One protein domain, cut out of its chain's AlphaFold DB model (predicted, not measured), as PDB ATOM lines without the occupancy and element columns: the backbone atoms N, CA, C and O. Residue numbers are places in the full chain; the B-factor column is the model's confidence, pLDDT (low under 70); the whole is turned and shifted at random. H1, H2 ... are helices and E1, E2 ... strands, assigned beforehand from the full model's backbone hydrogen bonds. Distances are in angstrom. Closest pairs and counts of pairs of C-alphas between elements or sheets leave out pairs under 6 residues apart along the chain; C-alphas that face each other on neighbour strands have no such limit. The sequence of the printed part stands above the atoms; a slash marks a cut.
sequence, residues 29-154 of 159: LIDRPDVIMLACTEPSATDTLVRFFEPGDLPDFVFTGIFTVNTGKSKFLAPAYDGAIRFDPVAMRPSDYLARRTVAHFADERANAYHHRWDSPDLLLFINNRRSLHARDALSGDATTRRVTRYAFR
ATOM      1  N   LEU A  29      96.697 167.294 123.751       93.50
ATOM      2  CA  LEU A  29      96.542 167.254 125.202       93.50
ATOM      3  C   LEU A  29      96.392 165.807 125.675       93.50
ATOM      4  O   LEU A  29      95.841 164.961 124.964       93.50
ATOM      5  N   ILE A  30      96.877 165.516 126.883       90.31
ATOM      6  CA  ILE A  30      96.588 164.239 127.547       90.31
ATOM      7  C   ILE A  30      95.090 164.183 127.859       90.31
ATOM      8  O   ILE A  30      94.395 163.313 127.332       90.31
ATOM      9  N   ASP A  31      94.596 165.199 128.569       91.12
ATOM     10  CA  ASP A  31      93.180 165.385 128.874       91.12
ATOM     11  C   ASP A  31      92.519 166.255 127.802       91.12
ATOM     12  O   ASP A  31      92.613 167.487 127.814       91.12
ATOM     13  N   ARG A  32      91.877 165.600 126.833       94.25
ATOM     14  CA  ARG A  32      91.194 166.280 125.727       94.25
ATOM     15  C   ARG A  32      89.831 166.818 126.181       94.25
ATOM     16  O   ARG A  32      89.199 166.195 127.032       94.25
ATOM     17  N   PRO A  33      89.343 167.927 125.598       96.75
ATOM     18  CA  PRO A  33      87.961 168.357 125.790       96.75
ATOM     19  C   PRO A  33      86.979 167.248 125.397       96.75
ATOM     20  O   PRO A  33      87.207 166.547 124.409       96.75
ATOM     21  N   ASP A  34      85.876 167.122 126.129       97.06
ATOM     22  CA  ASP A  34      84.796 166.189 125.799       97.06
ATOM     23  C   ASP A  34      83.818 166.802 124.791       97.06
ATOM     24  O   ASP A  34      83.314 166.106 123.907       97.06
ATOM     25  N   VAL A  35      83.580 168.113 124.899       98.00
ATOM     26  CA  VAL A  35      82.652 168.861 124.046       98.00
ATOM     27  C   VAL A  35      83.315 170.136 123.550       98.00
ATOM     28  O   VAL A  35      83.944 170.864 124.319       98.00
ATOM     29  N   ILE A  36      83.131 170.423 122.264       98.12
ATOM     30  CA  ILE A  36      83.427 171.729 121.679       98.12
ATOM     31  C   ILE A  36      82.108 172.412 121.353       98.12
ATOM     32  O   ILE A  36      81.268 171.835 120.666       98.12
ATOM     33  N   MET A  37      81.936 173.641 121.825       97.62
ATOM     34  CA  MET A  37      80.859 174.515 121.374       97.62
ATOM     35  C   MET A  37      81.444 175.559 120.436       97.62
ATOM     36  O   MET A  37      82.377 176.282 120.797       97.62
ATOM     37  N   LEU A  38      80.876 175.647 119.243       96.69
ATOM     38  CA  LEU A  38      81.109 176.748 118.326       96.69
ATOM     39  C   LEU A  38      79.890 177.666 118.364       96.69
ATOM     40  O   LEU A  38      78.763 177.190 118.268       96.69
ATOM     41  N   ALA A  39      80.122 178.964 118.514       94.56
ATOM     42  CA  ALA A  39      79.084 179.984 118.540       94.56
ATOM     43  C   ALA A  39      79.347 181.009 117.440       94.56
ATOM     44  O   ALA A  39      80.477 181.488 117.306       94.56
ATOM     45  N   CYS A  40      78.317 181.347 116.672       91.62
ATOM     46  CA  CYS A  40      78.395 182.340 115.608       91.62
ATOM     47  C   CYS A  40      77.288 183.374 115.830       91.62
ATOM     48  O   CYS A  40      76.113 183.059 115.682       91.62
ATOM     49  N   THR A  41      77.663 184.590 116.232       87.94
ATOM     50  CA  THR A  41      76.701 185.664 116.548       87.94
ATOM     51  C   THR A  41      76.078 186.262 115.289       87.94
ATOM     52  O   THR A  41      74.921 186.659 115.289       87.94
ATOM     53  N   GLU A  42      76.830 186.289 114.190       89.25
ATOM     54  CA  GLU A  42      76.371 186.734 112.873       89.25
ATOM     55  C   GLU A  42      76.463 185.573 111.876       89.25
ATOM     56  O   GLU A  42      77.369 184.748 112.015       89.25
ATOM     57  N   PRO A  43      75.590 185.497 110.855       89.31
ATOM     58  CA  PRO A  43      75.699 184.479 109.818       89.31
ATOM     59  C   PRO A  43      77.084 184.439 109.156       89.31
ATOM     60  O   PRO A  43      77.742 185.463 108.967       89.31
ATOM     61  N   SER A  44      77.522 183.250 108.750       87.31
ATOM     62  CA  SER A  44      78.788 183.052 108.050       87.31
ATOM     63  C   SER A  44      78.616 182.171 106.822       87.31
ATOM     64  O   SER A  44      78.036 181.093 106.883       87.31
ATOM     65  N   ALA A  45      79.211 182.601 105.708       85.88
ATOM     66  CA  ALA A  45      79.177 181.872 104.443       85.88
ATOM     67  C   ALA A  45      80.032 180.589 104.429       85.88
ATOM     68  O   ALA A  45      80.015 179.862 103.441       85.88
ATOM     69  N   THR A  46      80.832 180.324 105.469       88.25
ATOM     70  CA  THR A  46      81.693 179.133 105.524       88.25
ATOM     71  C   THR A  46      81.209 178.154 106.576       88.25
ATOM     72  O   THR A  46      81.358 178.397 107.781       88.25
ATOM     73  N   ASP A  47      80.735 177.014 106.092       92.25
ATOM     74  CA  ASP A  47      80.257 175.902 106.899       92.25
ATOM     75  C   ASP A  47      81.337 175.342 107.834       92.25
ATOM     76  O   ASP A  47      82.548 175.370 107.569       92.25
ATOM     77  N   THR A  48      80.867 174.783 108.948       94.50
ATOM     78  CA  THR A  48      81.653 173.849 109.754       94.50
ATOM     79  C   THR A  48      81.277 172.432 109.343       94.50
ATOM     80  O   THR A  48      80.101 172.074 109.349       94.50
ATOM     81  N   LEU A  49      82.273 171.608 109.034       97.56
ATOM     82  CA  LEU A  49      82.066 170.202 108.706       97.56
ATOM     83  C   LEU A  49      82.235 169.373 109.977       97.56
ATOM     84  O   LEU A  49      83.196 169.585 110.716       97.56
ATOM     85  N   VAL A  50      81.341 168.419 110.221       98.31
ATOM     86  CA  VAL A  50      81.413 167.505 111.368       98.31
ATOM     87  C   VAL A  50      81.181 166.079 110.897       98.31
ATOM     88  O   VAL A  50      80.144 165.765 110.319       98.31
ATOM     89  N   ARG A  51      82.127 165.188 111.182       98.25
ATOM     90  CA  ARG A  51      81.990 163.755 110.943       98.25
ATOM     91  C   ARG A  51      81.962 163.023 112.275       98.25
ATOM     92  O   ARG A  51      82.948 163.039 113.004       98.25
ATOM     93  N   PHE A  52      80.822 162.413 112.581       97.88
ATOM     94  CA  PHE A  52      80.630 161.550 113.742       97.88
ATOM     95  C   PHE A  52      80.958 160.098 113.392       97.88
ATOM     96  O   PHE A  52      80.627 159.646 112.295       97.88
ATOM     97  N   PHE A  53      81.554 159.374 114.334       97.38
ATOM     98  CA  PHE A  53      81.860 157.957 114.207       97.38
ATOM     99  C   PHE A  53      81.331 157.196 115.421       97.38
ATOM    100  O   PHE A  53      81.632 157.551 116.568       97.38
ATOM    101  N   GLU A  54      80.604 156.109 115.175       95.88
ATOM    102  CA  GLU A  54      80.464 155.073 116.191       95.88
ATOM    103  C   GLU A  54      81.753 154.241 116.234       95.88
ATOM    104  O   GLU A  54      82.306 153.919 115.181       95.88
ATOM    105  N   PRO A  55      82.251 153.854 117.424       91.38
ATOM    106  CA  PRO A  55      83.454 153.032 117.516       91.38
ATOM    107  C   PRO A  55      83.374 151.728 116.713       91.38
ATOM    108  O   PRO A  55      84.390 151.281 116.200       91.38
ATOM    109  N   GLY A  56      82.181 151.140 116.569       93.88
ATOM    110  CA  GLY A  56      81.978 149.925 115.771       93.88
ATOM    111  C   GLY A  56      82.168 150.110 114.260       93.88
ATOM    112  O   GLY A  56      82.410 149.128 113.569       93.88
ATOM    113  N   ASP A  57      82.106 151.348 113.765       92.31
ATOM    114  CA  ASP A  57      82.270 151.673 112.343       92.31
ATOM    115  C   ASP A  57      83.722 152.035 111.992       92.31
ATOM    116  O   ASP A  57      84.071 152.188 110.819       92.31
ATOM    117  N   LEU A  58      84.580 152.212 113.004       97.19
ATOM    118  CA  LEU A  58      85.981 152.550 112.790       97.19
ATOM    119  C   LEU A  58      86.768 151.299 112.376       97.19
ATOM    120  O   LEU A  58      86.646 150.249 113.004       97.19
ATOM    121  N   PRO A  59      87.634 151.395 111.359       97.75
ATOM    122  CA  PRO A  59      88.474 150.275 110.963       97.75
ATOM    123  C   PRO A  59      89.612 150.026 111.967       97.75
ATOM    124  O   PRO A  59      90.155 150.963 112.555       97.75
ATOM    125  N   ASP A  60      90.061 148.772 112.088       98.06
ATOM    126  CA  ASP A  60      91.062 148.313 113.074       98.06
ATOM    127  C   ASP A  60      92.347 149.155 113.147       98.06
ATOM    128  O   ASP A  60      92.949 149.330 114.212       98.06
ATOM    129  N   PHE A  61      92.789 149.705 112.012       98.31
ATOM    130  CA  PHE A  61      94.004 150.520 111.946       98.31
ATOM    131  C   PHE A  61      93.886 151.855 112.704       98.31
ATOM    132  O   PHE A  61      94.908 152.420 113.089       98.31
ATOM    133  N   VAL A  62      92.670 152.335 112.987       98.31
ATOM    134  CA  VAL A  62      92.427 153.522 113.828       98.31
ATOM    135  C   VAL A  62      92.785 153.244 115.293       98.31
ATOM    136  O   VAL A  62      93.320 154.121 115.975       98.31
ATOM    137  N   PHE A  63      92.543 152.017 115.755       98.38
ATOM    138  CA  PHE A  63      92.799 151.581 117.130       98.38
ATOM    139  C   PHE A  63      94.257 151.198 117.371       98.38
ATOM    140  O   PHE A  63      94.749 151.317 118.490       98.38
ATOM    141  N   THR A  64      94.948 150.719 116.335       97.75
ATOM    142  CA  THR A  64      96.274 150.099 116.481       97.75
ATOM    143  C   THR A  64      97.411 150.894 115.846       97.75
ATOM    144  O   THR A  64      98.554 150.744 116.269       97.75
ATOM    145  N   GLY A  65      97.132 151.757 114.864       98.25
ATOM    146  CA  GLY A  65      98.158 152.569 114.218       98.25
ATOM    147  C   GLY A  65      98.701 153.658 115.134       98.25
ATOM    148  O   GLY A  65      97.936 154.424 115.714       98.25
ATOM    149  N   ILE A  66     100.025 153.758 115.238       98.44
ATOM    150  CA  ILE A  66     100.701 154.629 116.197       98.44
ATOM    151  C   ILE A  66     101.086 155.974 115.583       98.44
ATOM    152  O   ILE A  66     101.763 156.066 114.554       98.44
ATOM    153  N   PHE A  67     100.729 157.043 116.290       98.62
ATOM    154  CA  PHE A  67     101.145 158.407 116.004       98.62
ATOM    155  C   PHE A  67     102.150 158.902 117.039       98.62
ATOM    156  O   PHE A  67     102.034 158.620 118.230       98.62
ATOM    157  N   THR A  68     103.107 159.710 116.589       98.31
ATOM    158  CA  THR A  68     103.871 160.598 117.464       98.31
ATOM    159  C   THR A  68     103.078 161.885 117.649       98.31
ATOM    160  O   THR A  68     102.947 162.672 116.707       98.31
ATOM    161  N   VAL A  69     102.577 162.117 118.857       96.94
ATOM    162  CA  VAL A  69     101.813 163.311 119.228       96.94
ATOM    163  C   VAL A  69     102.749 164.351 119.825       96.94
ATOM    164  O   VAL A  69     103.530 164.052 120.728       96.94
ATOM    165  N   ASN A  70     102.695 165.577 119.312       92.25
ATOM    166  CA  ASN A  70     103.548 166.678 119.745       92.25
ATOM    167  C   ASN A  70     102.769 167.657 120.631       92.25
ATOM    168  O   ASN A  70     101.825 168.288 120.166       92.25
ATOM    169  N   THR A  71     103.202 167.830 121.881       87.06
ATOM    170  CA  THR A  71     102.590 168.757 122.856       87.06
ATOM    171  C   THR A  71     103.251 170.141 122.857       87.06
ATOM    172  O   THR A  71     102.942 170.996 123.684       87.06
ATOM    173  N   GLY A  72     104.228 170.356 121.973       82.31
ATOM    174  CA  GLY A  72     105.111 171.518 121.961       82.31
ATOM    175  C   GLY A  72     106.370 171.296 122.799       82.31
ATOM    176  O   GLY A  72     107.471 171.399 122.261       82.31
ATOM    177  N   LYS A  73     106.214 170.965 124.090       81.94
ATOM    178  CA  LYS A  73     107.333 170.751 125.032       81.94
ATOM    179  C   LYS A  73     107.807 169.299 125.105       81.94
ATOM    180  O   LYS A  73     108.951 169.047 125.468       81.94
ATOM    181  N   SER A  74     106.940 168.348 124.772       90.38
ATOM    182  CA  SER A  74     107.228 166.917 124.810       90.38
ATOM    183  C   SER A  74     106.544 166.185 123.654       90.38
ATOM    184  O   SER A  74     105.841 166.778 122.828       90.38
ATOM    185  N   LYS A  75     106.792 164.879 123.570       94.50
ATOM    186  CA  LYS A  75     106.127 163.981 122.629       94.50
ATOM    187  C   LYS A  75     105.678 162.728 123.362       94.50
ATOM    188  O   LYS A  75     106.350 162.301 124.296       94.50
ATOM    189  N   PHE A  76     104.588 162.135 122.904       96.62
ATOM    190  CA  PHE A  76     104.148 160.812 123.339       96.62
ATOM    191  C   PHE A  76     103.616 160.014 122.149       96.62
ATOM    192  O   PHE A  76     103.389 160.568 121.070       96.62
ATOM    193  N   LEU A  77     103.464 158.707 122.340       97.81
ATOM    194  CA  LEU A  77     102.885 157.811 121.349       97.81
ATOM    195  C   LEU A  77     101.431 157.531 121.712       97.81
ATOM    196  O   LEU A  77     101.134 157.265 122.874       97.81
ATOM    197  N   ALA A  78     100.540 157.593 120.730       97.88
ATOM    198  CA  ALA A  78      99.138 157.239 120.914       97.88
ATOM    199  C   ALA A  78      98.514 156.747 119.601       97.88
ATOM    200  O   ALA A  78      98.941 157.192 118.528       97.88
ATOM    201  N   PRO A  79      97.503 155.865 119.665       98.19
ATOM    202  CA  PRO A  79      96.639 155.584 118.530       98.19
ATOM    203  C   PRO A  79      95.684 156.751 118.246       98.19
ATOM    204  O   PRO A  79      95.604 157.715 119.013       98.19
ATOM    205  N   ALA A  80      94.933 156.654 117.147       98.12
ATOM    206  CA  ALA A  80      93.885 157.627 116.836       98.12
ATOM    207  C   ALA A  80      92.566 157.375 117.586       98.12
ATOM    208  O   ALA A  80      91.636 158.178 117.491       98.12
ATOM    209  N   TYR A  81      92.487 156.285 118.350       98.06
ATOM    210  CA  TYR A  81      91.402 156.006 119.278       98.06
ATOM    211  C   TYR A  81      91.942 155.400 120.578       98.06
ATOM    212  O   TYR A  81      92.526 154.321 120.566       98.06
ATOM    213  N   ASP A  82      91.724 156.078 121.706       94.69
ATOM    214  CA  ASP A  82      92.163 155.665 123.050       94.69
ATOM    215  C   ASP A  82      90.992 155.678 124.063       94.69
ATOM    216  O   ASP A  82      91.116 156.141 125.193       94.69
ATOM    217  N   GLY A  83      89.812 155.207 123.635       94.25
ATOM    218  CA  GLY A  83      88.534 155.381 124.358       94.25
ATOM    219  C   GLY A  83      87.793 156.673 123.978       94.25
ATOM    220  O   GLY A  83      86.705 156.974 124.479       94.25
ATOM    221  N   ALA A  84      88.397 157.448 123.084       96.06
ATOM    222  CA  ALA A  84      87.812 158.525 122.306       96.06
ATOM    223  C   ALA A  84      88.679 158.745 121.067       96.06
ATOM    224  O   ALA A  84      89.871 158.432 121.074       96.06
ATOM    225  N   ILE A  85      88.103 159.340 120.032       97.12
ATOM    226  CA  ILE A  85      88.852 159.753 118.851       97.12
ATOM    227  C   ILE A  85      89.905 160.799 119.252       97.12
ATOM    228  O   ILE A  85      89.681 161.658 120.114       97.12
ATOM    229  N   ARG A  86      91.088 160.675 118.655       97.44
ATOM    230  CA  ARG A  86      92.227 161.581 118.776       97.44
ATOM    231  C   ARG A  86      92.866 161.694 117.399       97.44
ATOM    232  O   ARG A  86      93.622 160.819 116.996       97.44
ATOM    233  N   PHE A  87      92.593 162.768 116.673       98.00
ATOM    234  CA  PHE A  87      93.268 162.988 115.399       98.00
ATOM    235  C   PHE A  87      93.474 164.469 115.130       98.00
ATOM    236  O   PHE A  87      92.537 165.250 115.189       98.00
ATOM    237  N   ASP A  88      94.699 164.863 114.815       96.94
ATOM    238  CA  ASP A  88      95.011 166.179 114.267       96.94
ATOM    239  C   ASP A  88      96.224 166.004 113.348       96.94
ATOM    240  O   ASP A  88      97.309 165.687 113.842       96.94
ATOM    241  N   PRO A  89      96.084 166.191 112.027       93.88
ATOM    242  CA  PRO A  89      97.167 165.932 111.080       93.88
ATOM    243  C   PRO A  89      98.346 166.913 111.205       93.88
ATOM    244  O   PRO A  89      99.393 166.685 110.601       93.88
ATOM    245  N   VAL A  90      98.207 167.998 111.975       90.69
ATOM    246  CA  VAL A  90      99.292 168.942 112.283       90.69
ATOM    247  C   VAL A  90      99.993 168.569 113.588       90.69
ATOM    248  O   VAL A  90     101.221 168.666 113.674       90.69
ATOM    249  N   ALA A  91      99.245 168.129 114.602       92.50
ATOM    250  CA  ALA A  91      99.809 167.784 115.909       92.50
ATOM    251  C   ALA A  91     100.253 166.316 116.037       92.50
ATOM    252  O   ALA A  91     101.068 165.990 116.906       92.50
ATOM    253  N   MET A  92      99.744 165.432 115.178       96.69
ATOM    254  CA  MET A  92      99.988 163.992 115.200       96.69
ATOM    255  C   MET A  92     100.659 163.545 113.905       96.69
ATOM    256  O   MET A  92     100.070 163.581 112.827       96.69
ATOM    257  N   ARG A  93     101.903 163.071 114.007       97.31
ATOM    258  CA  ARG A  93     102.643 162.513 112.869       97.31
ATOM    259  C   ARG A  93     102.482 160.989 112.847       97.31
ATOM    260  O   ARG A  93     102.799 160.370 113.862       97.31
ATOM    261  N   PRO A  94     102.074 160.363 111.730       98.25
ATOM    262  CA  PRO A  94     101.994 158.906 111.653       98.25
ATOM    263  C   PRO A  94     103.395 158.283 111.782       98.25
ATOM    264  O   PRO A  94     104.323 158.690 111.073       98.25
ATOM    265  N   SER A  95     103.551 157.313 112.687       98.25
ATOM    266  CA  SER A  95     104.832 156.642 112.964       98.25
ATOM    267  C   SER A  95     104.978 155.306 112.233       98.25
ATOM    268  O   SER A  95     106.102 154.870 111.999       98.25
ATOM    269  N   ASP A  96     103.873 154.679 111.831       98.38
ATOM    270  CA  ASP A  96     103.856 153.373 111.164       98.38
ATOM    271  C   ASP A  96     102.945 153.357 109.919       98.38
ATOM    272  O   ASP A  96     102.462 154.397 109.457       98.38
ATOM    273  N   TYR A  97     102.777 152.180 109.310       98.38
ATOM    274  CA  TYR A  97     101.924 151.994 108.134       98.38
ATOM    275  C   TYR A  97     100.426 152.116 108.457       98.38
ATOM    276  O   TYR A  97      99.680 152.706 107.676       98.38
ATOM    277  N   LEU A  98      99.979 151.614 109.609       98.62
ATOM    278  CA  LEU A  98      98.569 151.623 110.003       98.62
ATOM    279  C   LEU A  98      98.088 153.049 110.300       98.62
ATOM    280  O   LEU A  98      97.038 153.456 109.813       98.62
ATOM    281  N   ALA A  99      98.905 153.868 110.961       98.62
ATOM    282  CA  ALA A  99      98.640 155.282 111.189       98.62
ATOM    283  C   ALA A  99      98.537 156.079 109.878       98.62
ATOM    284  O   ALA A  99      97.737 157.005 109.773       98.62
ATOM    285  N   ARG A 100      99.300 155.714 108.837       98.62
ATOM    286  CA  ARG A 100      99.141 156.332 107.505       98.62
ATOM    287  C   ARG A 100      97.809 155.958 106.864       98.62
ATOM    288  O   ARG A 100      97.200 156.812 106.226       98.62
ATOM    289  N   ARG A 101      97.336 154.722 107.060       98.62
ATOM    290  CA  ARG A 101      95.986 154.323 106.634       98.62
ATOM    291  C   ARG A 101      94.909 155.103 107.380       98.62
ATOM    292  O   ARG A 101      93.960 155.538 106.742       98.62
ATOM    293  N   THR A 102      95.093 155.358 108.675       98.56
ATOM    294  CA  THR A 102      94.207 156.238 109.453       98.56
ATOM    295  C   THR A 102      94.141 157.647 108.870       98.56
ATOM    296  O   THR A 102      93.051 158.183 108.700       98.56
ATOM    297  N   VAL A 103      95.290 158.234 108.509       98.44
ATOM    298  CA  VAL A 103      95.331 159.559 107.864       98.44
ATOM    299  C   VAL A 103      94.546 159.561 106.550       98.44
ATOM    300  O   VAL A 103      93.761 160.477 106.328       98.44
ATOM    301  N   ALA A 104      94.742 158.551 105.696       98.31
ATOM    302  CA  ALA A 104      94.024 158.442 104.426       98.31
ATOM    303  C   ALA A 104      92.511 158.282 104.643       98.31
ATOM    304  O   ALA A 104      91.730 159.046 104.091       98.31
ATOM    305  N   HIS A 105      92.109 157.371 105.533       98.25
ATOM    306  CA  HIS A 105      90.707 157.146 105.871       98.25
ATOM    307  C   HIS A 105      90.015 158.426 106.355       98.25
ATOM    308  O   HIS A 105      88.970 158.794 105.830       98.25
ATOM    309  N   PHE A 106      90.608 159.158 107.303       98.19
ATOM    310  CA  PHE A 106      90.011 160.408 107.779       98.19
ATOM    311  C   PHE A 106      90.063 161.548 106.757       98.19
ATOM    312  O   PHE A 106      89.261 162.472 106.855       98.19
ATOM    313  N   ALA A 107      90.967 161.513 105.777       97.12
ATOM    314  CA  ALA A 107      90.906 162.444 104.656       97.12
ATOM    315  C   ALA A 107      89.687 162.151 103.761       97.12
ATOM    316  O   ALA A 107      88.956 163.084 103.422       97.12
ATOM    317  N   ASP A 108      89.434 160.875 103.455       97.75
ATOM    318  CA  ASP A 108      88.310 160.430 102.620       97.75
ATOM    319  C   ASP A 108      86.953 160.675 103.303       97.75
ATOM    320  O   ASP A 108      86.008 161.159 102.678       97.75
ATOM    321  N   GLU A 109      86.872 160.457 104.620       97.69
ATOM    322  CA  GLU A 109      85.655 160.673 105.418       97.69
ATOM    323  C   GLU A 109      85.184 162.134 105.455       97.69
ATOM    324  O   GLU A 109      84.051 162.408 105.859       97.69
ATOM    325  N   ARG A 110      86.008 163.086 104.993       95.81
ATOM    326  CA  ARG A 110      85.576 164.476 104.810       95.81
ATOM    327  C   ARG A 110      84.365 164.563 103.881       95.81
ATOM    328  O   ARG A 110      83.472 165.359 104.154       95.81
ATOM    329  N   ALA A 111      84.321 163.756 102.819       96.06
ATOM    330  CA  ALA A 111      83.214 163.764 101.861       96.06
ATOM    331  C   ALA A 111      81.876 163.322 102.485       96.06
ATOM    332  O   ALA A 111      80.817 163.658 101.966       96.06
ATOM    333  N   ASN A 112      81.930 162.616 103.620       96.88
ATOM    334  CA  ASN A 112      80.773 162.109 104.358       96.88
ATOM    335  C   ASN A 112      80.419 162.983 105.578       96.88
ATOM    336  O   ASN A 112      79.618 162.581 106.426       96.88
ATOM    337  N   ALA A 113      81.053 164.150 105.732       97.75
ATOM    338  CA  ALA A 113      80.818 165.033 106.866       97.75
ATOM    339  C   ALA A 113      79.488 165.791 106.734       97.75
ATOM    340  O   ALA A 113      79.095 166.236 105.657       97.75
ATOM    341  N   TYR A 114      78.816 165.999 107.864       97.38
ATOM    342  CA  TYR A 114      77.674 166.896 107.953       97.38
ATOM    343  C   TYR A 114      78.132 168.353 107.840       97.38
ATOM    344  O   TYR A 114      79.047 168.776 108.549       97.38
ATOM    345  N   HIS A 115      77.462 169.119 106.984       95.88
ATOM    346  CA  HIS A 115      77.689 170.548 106.809       95.88
ATOM    347  C   HIS A 115      76.757 171.346 107.719       95.88
ATOM    348  O   HIS A 115      75.564 171.480 107.448       95.88
ATOM    349  N   HIS A 116      77.309 171.897 108.795       96.00
ATOM    350  CA  HIS A 116      76.597 172.866 109.610       96.00
ATOM    351  C   HIS A 116      76.741 174.260 108.998       96.00
ATOM    352  O   HIS A 116      77.826 174.857 109.033       96.00
ATOM    353  N   ARG A 117      75.629 174.758 108.455       94.06
ATOM    354  CA  ARG A 117      75.510 176.106 107.901       94.06
ATOM    355  C   ARG A 117      75.268 177.115 109.015       94.06
ATOM    356  O   ARG A 117      74.416 176.901 109.871       94.06
ATOM    357  N   TRP A 118      75.988 178.229 108.961       93.00
ATOM    358  CA  TRP A 118      75.806 179.370 109.858       93.00
ATOM    359  C   TRP A 118      74.884 180.399 109.198       93.00
ATOM    360  O   TRP A 118      75.303 181.513 108.903       93.00
ATOM    361  N   ASP A 119      73.655 180.007 108.869       92.56
ATOM    362  CA  ASP A 119      72.730 180.828 108.069       92.56
ATOM    363  C   ASP A 119      71.865 181.791 108.896       92.56
ATOM    364  O   ASP A 119      71.192 182.656 108.335       92.56
ATOM    365  N   SER A 120      71.925 181.675 110.221       92.44
ATOM    366  CA  SER A 120      71.146 182.464 111.170       92.44
ATOM    367  C   SER A 120      72.053 183.031 112.271       92.44
ATOM    368  O   SER A 120      73.082 182.423 112.586       92.44
ATOM    369  N   PRO A 121      71.714 184.199 112.848       92.19
ATOM    370  CA  PRO A 121      72.434 184.737 113.997       92.19
ATOM    371  C   PRO A 121      72.277 183.836 115.227       92.19
ATOM    372  O   PRO A 121      71.325 183.063 115.334       92.19
ATOM    373  N   ASP A 122      73.224 183.965 116.156       93.56
ATOM    374  CA  ASP A 122      73.242 183.306 117.470       93.56
ATOM    375  C   ASP A 122      73.128 181.771 117.452       93.56
ATOM    376  O   ASP A 122      72.735 181.139 118.438       93.56
ATOM    377  N   LEU A 123      73.519 181.141 116.343       95.19
ATOM    378  CA  LEU A 123      73.569 179.688 116.256       95.19
ATOM    379  C   LEU A 123      74.689 179.125 117.137       95.19
ATOM    380  O   LEU A 123      75.810 179.647 117.202       95.19
ATOM    381  N   LEU A 124      74.377 177.993 117.768       96.56
ATOM    382  CA  LEU A 124      75.302 177.195 118.561       96.56
ATOM    383  C   LEU A 124      75.421 175.798 117.951       96.56
ATOM    384  O   LEU A 124      74.421 175.116 117.727       96.56
ATOM    385  N   LEU A 125      76.654 175.348 117.744       97.50
ATOM    386  CA  LEU A 125      76.971 173.983 117.345       97.50
ATOM    387  C   LEU A 125      77.724 173.292 118.477       97.50
ATOM    388  O   LEU A 125      78.840 173.685 118.819       97.50
ATOM    389  N   PHE A 126      77.135 172.224 119.010       98.00
ATOM    390  CA  PHE A 126      77.770 171.355 119.994       98.00
ATOM    391  C   PHE A 126      78.343 170.123 119.300       98.00
ATOM    392  O   PHE A 126      77.635 169.379 118.623       98.00
ATOM    393  N   ILE A 127      79.640 169.901 119.479       98.31
ATOM    394  CA  ILE A 127      80.384 168.796 118.884       98.31
ATOM    395  C   ILE A 127      80.843 167.878 120.009       98.31
ATOM    396  O   ILE A 127      81.579 168.297 120.906       98.31
ATOM    397  N   ASN A 128      80.450 166.607 119.938       97.75
ATOM    398  CA  ASN A 128      81.005 165.562 120.788       97.75
ATOM    399  C   ASN A 128      82.450 165.272 120.352       97.75
ATOM    400  O   ASN A 128      82.698 164.451 119.469       97.75
ATOM    401  N   ASN A 129      83.414 165.951 120.971       97.94
ATOM    402  CA  ASN A 129      84.830 165.900 120.601       97.94
ATOM    403  C   ASN A 129      85.443 164.503 120.807       97.94
ATOM    404  O   ASN A 129      86.499 164.196 120.265       97.94
ATOM    405  N   ARG A 130      84.769 163.631 121.569       96.75
ATOM    406  CA  ARG A 130      85.196 162.243 121.787       96.75
ATOM    407  C   ARG A 130      84.859 161.305 120.632       96.75
ATOM    408  O   ARG A 130      85.469 160.242 120.536       96.75
ATOM    409  N   ARG A 131      83.859 161.645 119.817       97.38
ATOM    410  CA  ARG A 131      83.316 160.784 118.749       97.38
ATOM    411  C   ARG A 131      83.262 161.461 117.387       97.38
ATOM    412  O   ARG A 131      82.901 160.819 116.407       97.38
ATOM    413  N   SER A 132      83.633 162.732 117.319       98.06
ATOM    414  CA  SER A 132      83.595 163.490 116.082       98.06
ATOM    415  C   SER A 132      84.955 164.066 115.727       98.06
ATOM    416  O   SER A 132      85.705 164.536 116.584       98.06
ATOM    417  N   LEU A 133      85.219 164.094 114.428       98.25
ATOM    418  CA  LEU A 133      86.179 165.003 113.828       98.25
ATOM    419  C   LEU A 133      85.417 166.185 113.242       98.25
ATOM    420  O   LEU A 133      84.309 166.028 112.730       98.25
ATOM    421  N   HIS A 134      86.008 167.367 113.285       97.69
ATOM    422  CA  HIS A 134      85.441 168.547 112.660       97.69
ATOM    423  C   HIS A 134      86.466 169.244 111.778       97.69
ATOM    424  O   HIS A 134      87.669 169.008 111.865       97.69
ATOM    425  N   ALA A 135      85.971 170.051 110.859       95.56
ATOM    426  CA  ALA A 135      86.744 170.694 109.820       95.56
ATOM    427  C   ALA A 135      86.090 172.014 109.420       95.56
ATOM    428  O   ALA A 135      84.990 172.365 109.850       95.56
ATOM    429  N   ARG A 136      86.781 172.741 108.550       91.00
ATOM    430  CA  ARG A 136      86.270 173.958 107.930       91.00
ATOM    431  C   ARG A 136      86.606 173.935 106.452       91.00
ATOM    432  O   ARG A 136      87.697 173.488 106.083       91.00
ATOM    433  N   ASP A 137      85.703 174.411 105.612       87.06
ATOM    434  CA  ASP A 137      86.032 174.672 104.212       87.06
ATOM    435  C   ASP A 137      86.980 175.866 104.057       87.06
ATOM    436  O   ASP A 137      87.329 176.564 105.020       87.06
ATOM    437  N   ALA A 138      87.487 176.037 102.838       83.75
ATOM    438  CA  ALA A 138      88.217 177.240 102.486       83.75
ATOM    439  C   ALA A 138      87.270 178.441 102.584       83.75
ATOM    440  O   ALA A 138      86.114 178.359 102.175       83.75
ATOM    441  N   LEU A 139      87.758 179.555 103.124       78.88
ATOM    442  CA  LEU A 139      86.964 180.776 103.164       78.88
ATOM    443  C   LEU A 139      86.893 181.339 101.747       78.88
ATOM    444  O   LEU A 139      87.923 181.650 101.149       78.88
ATOM    445  N   SER A 140      85.681 181.480 101.221       66.19
ATOM    446  CA  SER A 140      85.409 182.240 100.005       66.19
ATOM    447  C   SER A 140      85.041 183.680 100.372       66.19
ATOM    448  O   SER A 140      84.144 183.887 101.186       66.19
ATOM    449  N   GLY A 141      85.692 184.670  99.759       63.34
ATOM    450  CA  GLY A 141      85.383 186.093  99.966       63.34
ATOM    451  C   GLY A 141      86.171 186.755 101.102       63.34
ATOM    452  O   GLY A 141      87.309 186.378 101.383       63.34
ATOM    453  N   ASP A 142      85.583 187.782 101.726       60.31
ATOM    454  CA  ASP A 142      86.233 188.554 102.788       60.31
ATOM    455  C   ASP A 142      86.304 187.752 104.097       60.31
ATOM    456  O   ASP A 142      85.331 187.600 104.844       60.31
ATOM    457  N   ALA A 143      87.503 187.250 104.389       59.91
ATOM    458  CA  ALA A 143      87.801 186.458 105.571       59.91
ATOM    459  C   ALA A 143      87.612 187.192 106.911       59.91
ATOM    460  O   ALA A 143      87.727 186.559 107.966       59.91
ATOM    461  N   THR A 144      87.347 188.500 106.895       60.28
ATOM    462  CA  THR A 144      87.080 189.296 108.100       60.28
ATOM    463  C   THR A 144      85.665 189.104 108.659       60.28
ATOM    464  O   THR A 144      85.429 189.431 109.824       60.28
ATOM    465  N   THR A 145      84.749 188.514 107.882       64.69
ATOM    466  CA  THR A 145      83.325 188.371 108.248       64.69
ATOM    467  C   THR A 145      83.017 187.140 109.106       64.69
ATOM    468  O   THR A 145      82.061 187.141 109.873       64.69
ATOM    469  N   ARG A 146      83.838 186.080 109.060       72.69
ATOM    470  CA  ARG A 146      83.588 184.866 109.858       72.69
ATOM    471  C   ARG A 146      84.065 185.025 111.301       72.69
ATOM    472  O   ARG A 146      85.253 184.854 111.591       72.69
ATOM    473  N   ARG A 147      83.121 185.236 112.220       80.44
ATOM    474  CA  ARG A 147      83.358 185.321 113.670       80.44
ATOM    475  C   ARG A 147      82.724 184.136 114.396       80.44
ATOM    476  O   ARG A 147      81.643 184.241 114.958       80.44
ATOM    477  N   VAL A 148      83.431 183.004 114.385       87.25
ATOM    478  CA  VAL A 148      83.048 181.824 115.172       87.25
ATOM    479  C   VAL A 148      83.909 181.759 116.426       87.25
ATOM    480  O   VAL A 148      85.130 181.591 116.335       87.25
ATOM    481  N   THR A 149      83.269 181.866 117.585       91.06
ATOM    482  CA  THR A 149      83.902 181.683 118.891       91.06
ATOM    483  C   THR A 149      83.877 180.208 119.263       91.06
ATOM    484  O   THR A 149      82.895 179.511 119.017       91.06
ATOM    485  N   ARG A 150      84.969 179.717 119.848       94.62
ATOM    486  CA  ARG A 150      85.128 178.321 120.260       94.62
ATOM    487  C   ARG A 150      85.260 178.241 121.774       94.62
ATOM    488  O   ARG A 150      86.110 178.919 122.346       94.62
ATOM    489  N   TYR A 151      84.497 177.340 122.377       95.88
ATOM    490  CA  TYR A 151      84.583 176.982 123.787       95.88
ATOM    491  C   TYR A 151      84.839 175.483 123.913       95.88
ATOM    492  O   TYR A 151      84.254 174.685 123.180       95.88
ATOM    493  N   ALA A 152      85.718 175.107 124.835       96.81
ATOM    494  CA  ALA A 152      86.077 173.722 125.096       96.81
ATOM    495  C   ALA A 152      85.657 173.349 126.518       96.81
ATOM    496  O   ALA A 152      86.026 174.032 127.472       96.81
ATOM    497  N   PHE A 153      84.909 172.257 126.648       96.50
ATOM    498  CA  PHE A 153      84.375 171.785 127.919       96.50
ATOM    499  C   PHE A 153      84.890 170.383 128.225       96.50
ATOM    500  O   PHE A 153      85.027 169.543 127.332       96.50
ATOM    501  N   ARG A 154      85.141 170.129 129.508       94.62
ATOM    502  CA  ARG A 154      85.277 168.779 130.056       94.62
ATOM    503  C   ARG A 154      84.025 168.480 130.864       94.62
ATOM    504  O   ARG A 154      83.538 169.363 131.563       94.62
TER     505      ARG A 154
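AT A GLANCE: This is residues 29 to 154 of the 159 residues of the protein "TauD domain-containing protein" of Curtobacterium sp. MCBA15_012 (UniProt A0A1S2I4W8). Two small three-stranded sheets, E7 E1 E9 and E6 E2 E8, lie face to face as a sandwich towards one end of the domain, and a third small sheet, E4 E3 E5, lies with H1 towards the other end. The long helix H2 bridges the two regions, its first part by the third sheet and H1 and its last residues by E2. The printed part has 126 residues, with two named helices and nine named strands in the order E1 E2 H1 E3 E4 E5 H2 E6 E7 E8 E9; the three sheets are antiparallel and the class is mixed, helices and strands. It is compact, with a radius of gyration of the C-alphas of 15.6 A and spans of 43 by 31 by 26 A.

IN THESE COORDINATES: E1, residues 35 to 40, begins at C-alpha 35 (82.652, 168.861, 124.046). E2, residues 44 to 52, is 22.3 A long; H1 is residues 60 to 64. E3, E4 and E5 are residues 67 to 70, 75 to 78 and 92 to 94. H2, residues 97 to 112, is 23.7 A long and begins at C-alpha 97 (101.924, 151.994, 108.134). E6, residues 114 to 118, E7, residues 123 to 128, and E8, residues 132 to 136, follow. E9, residues 148 to 153, is 16.3 A long and ends at C-alpha 153 (84.375, 171.785, 127.919).

HOW THE PARTS SIT: In the sandwich, two sheets face to face, the facing parts are 10.1 A centre to centre and the strands stand at 21 degrees. E1 is the inner strand between E7, with N 38 and O 125 within hydrogen-bond range at 2.9 A, and E9, with N 37 and O 151 at 2.9 A. E2 lies between E6, with N 48 and O 116 at 3.0 A, and E8, with N 51 and O 133 at 2.8 A. H2 only grazes this second sheet, with residues 106 to 112; C-alphas 51 and 112 are its closest to E2, 6.9 A. E3 and E4 form a hairpin, with N 69 and O 76 at 2.8 A; E5 is on the other side of E3, with N 68 and O 93 at 2.8 A. H2 stands up from this sheet at 58 degrees, over E5. H2 touches H1 with residues 98 to 102 alone, the C-alphas of Phe 61 and Leu 98 being closest at 5.1 A. Every O i to N i+4 pair is within hydrogen-bond range in H1, and 9 of 12 in H2.

THE WHOLE: The C-alphas of Asp 96 and Pro 121 are the two farthest apart, 44.5 A. The printed part has no cut. The links E4 to E5, of 13 residues, and E8 to E9, of 11, are long. The mean pLDDT of the printed part is 93.3, and residues 140 to 145 are under 70.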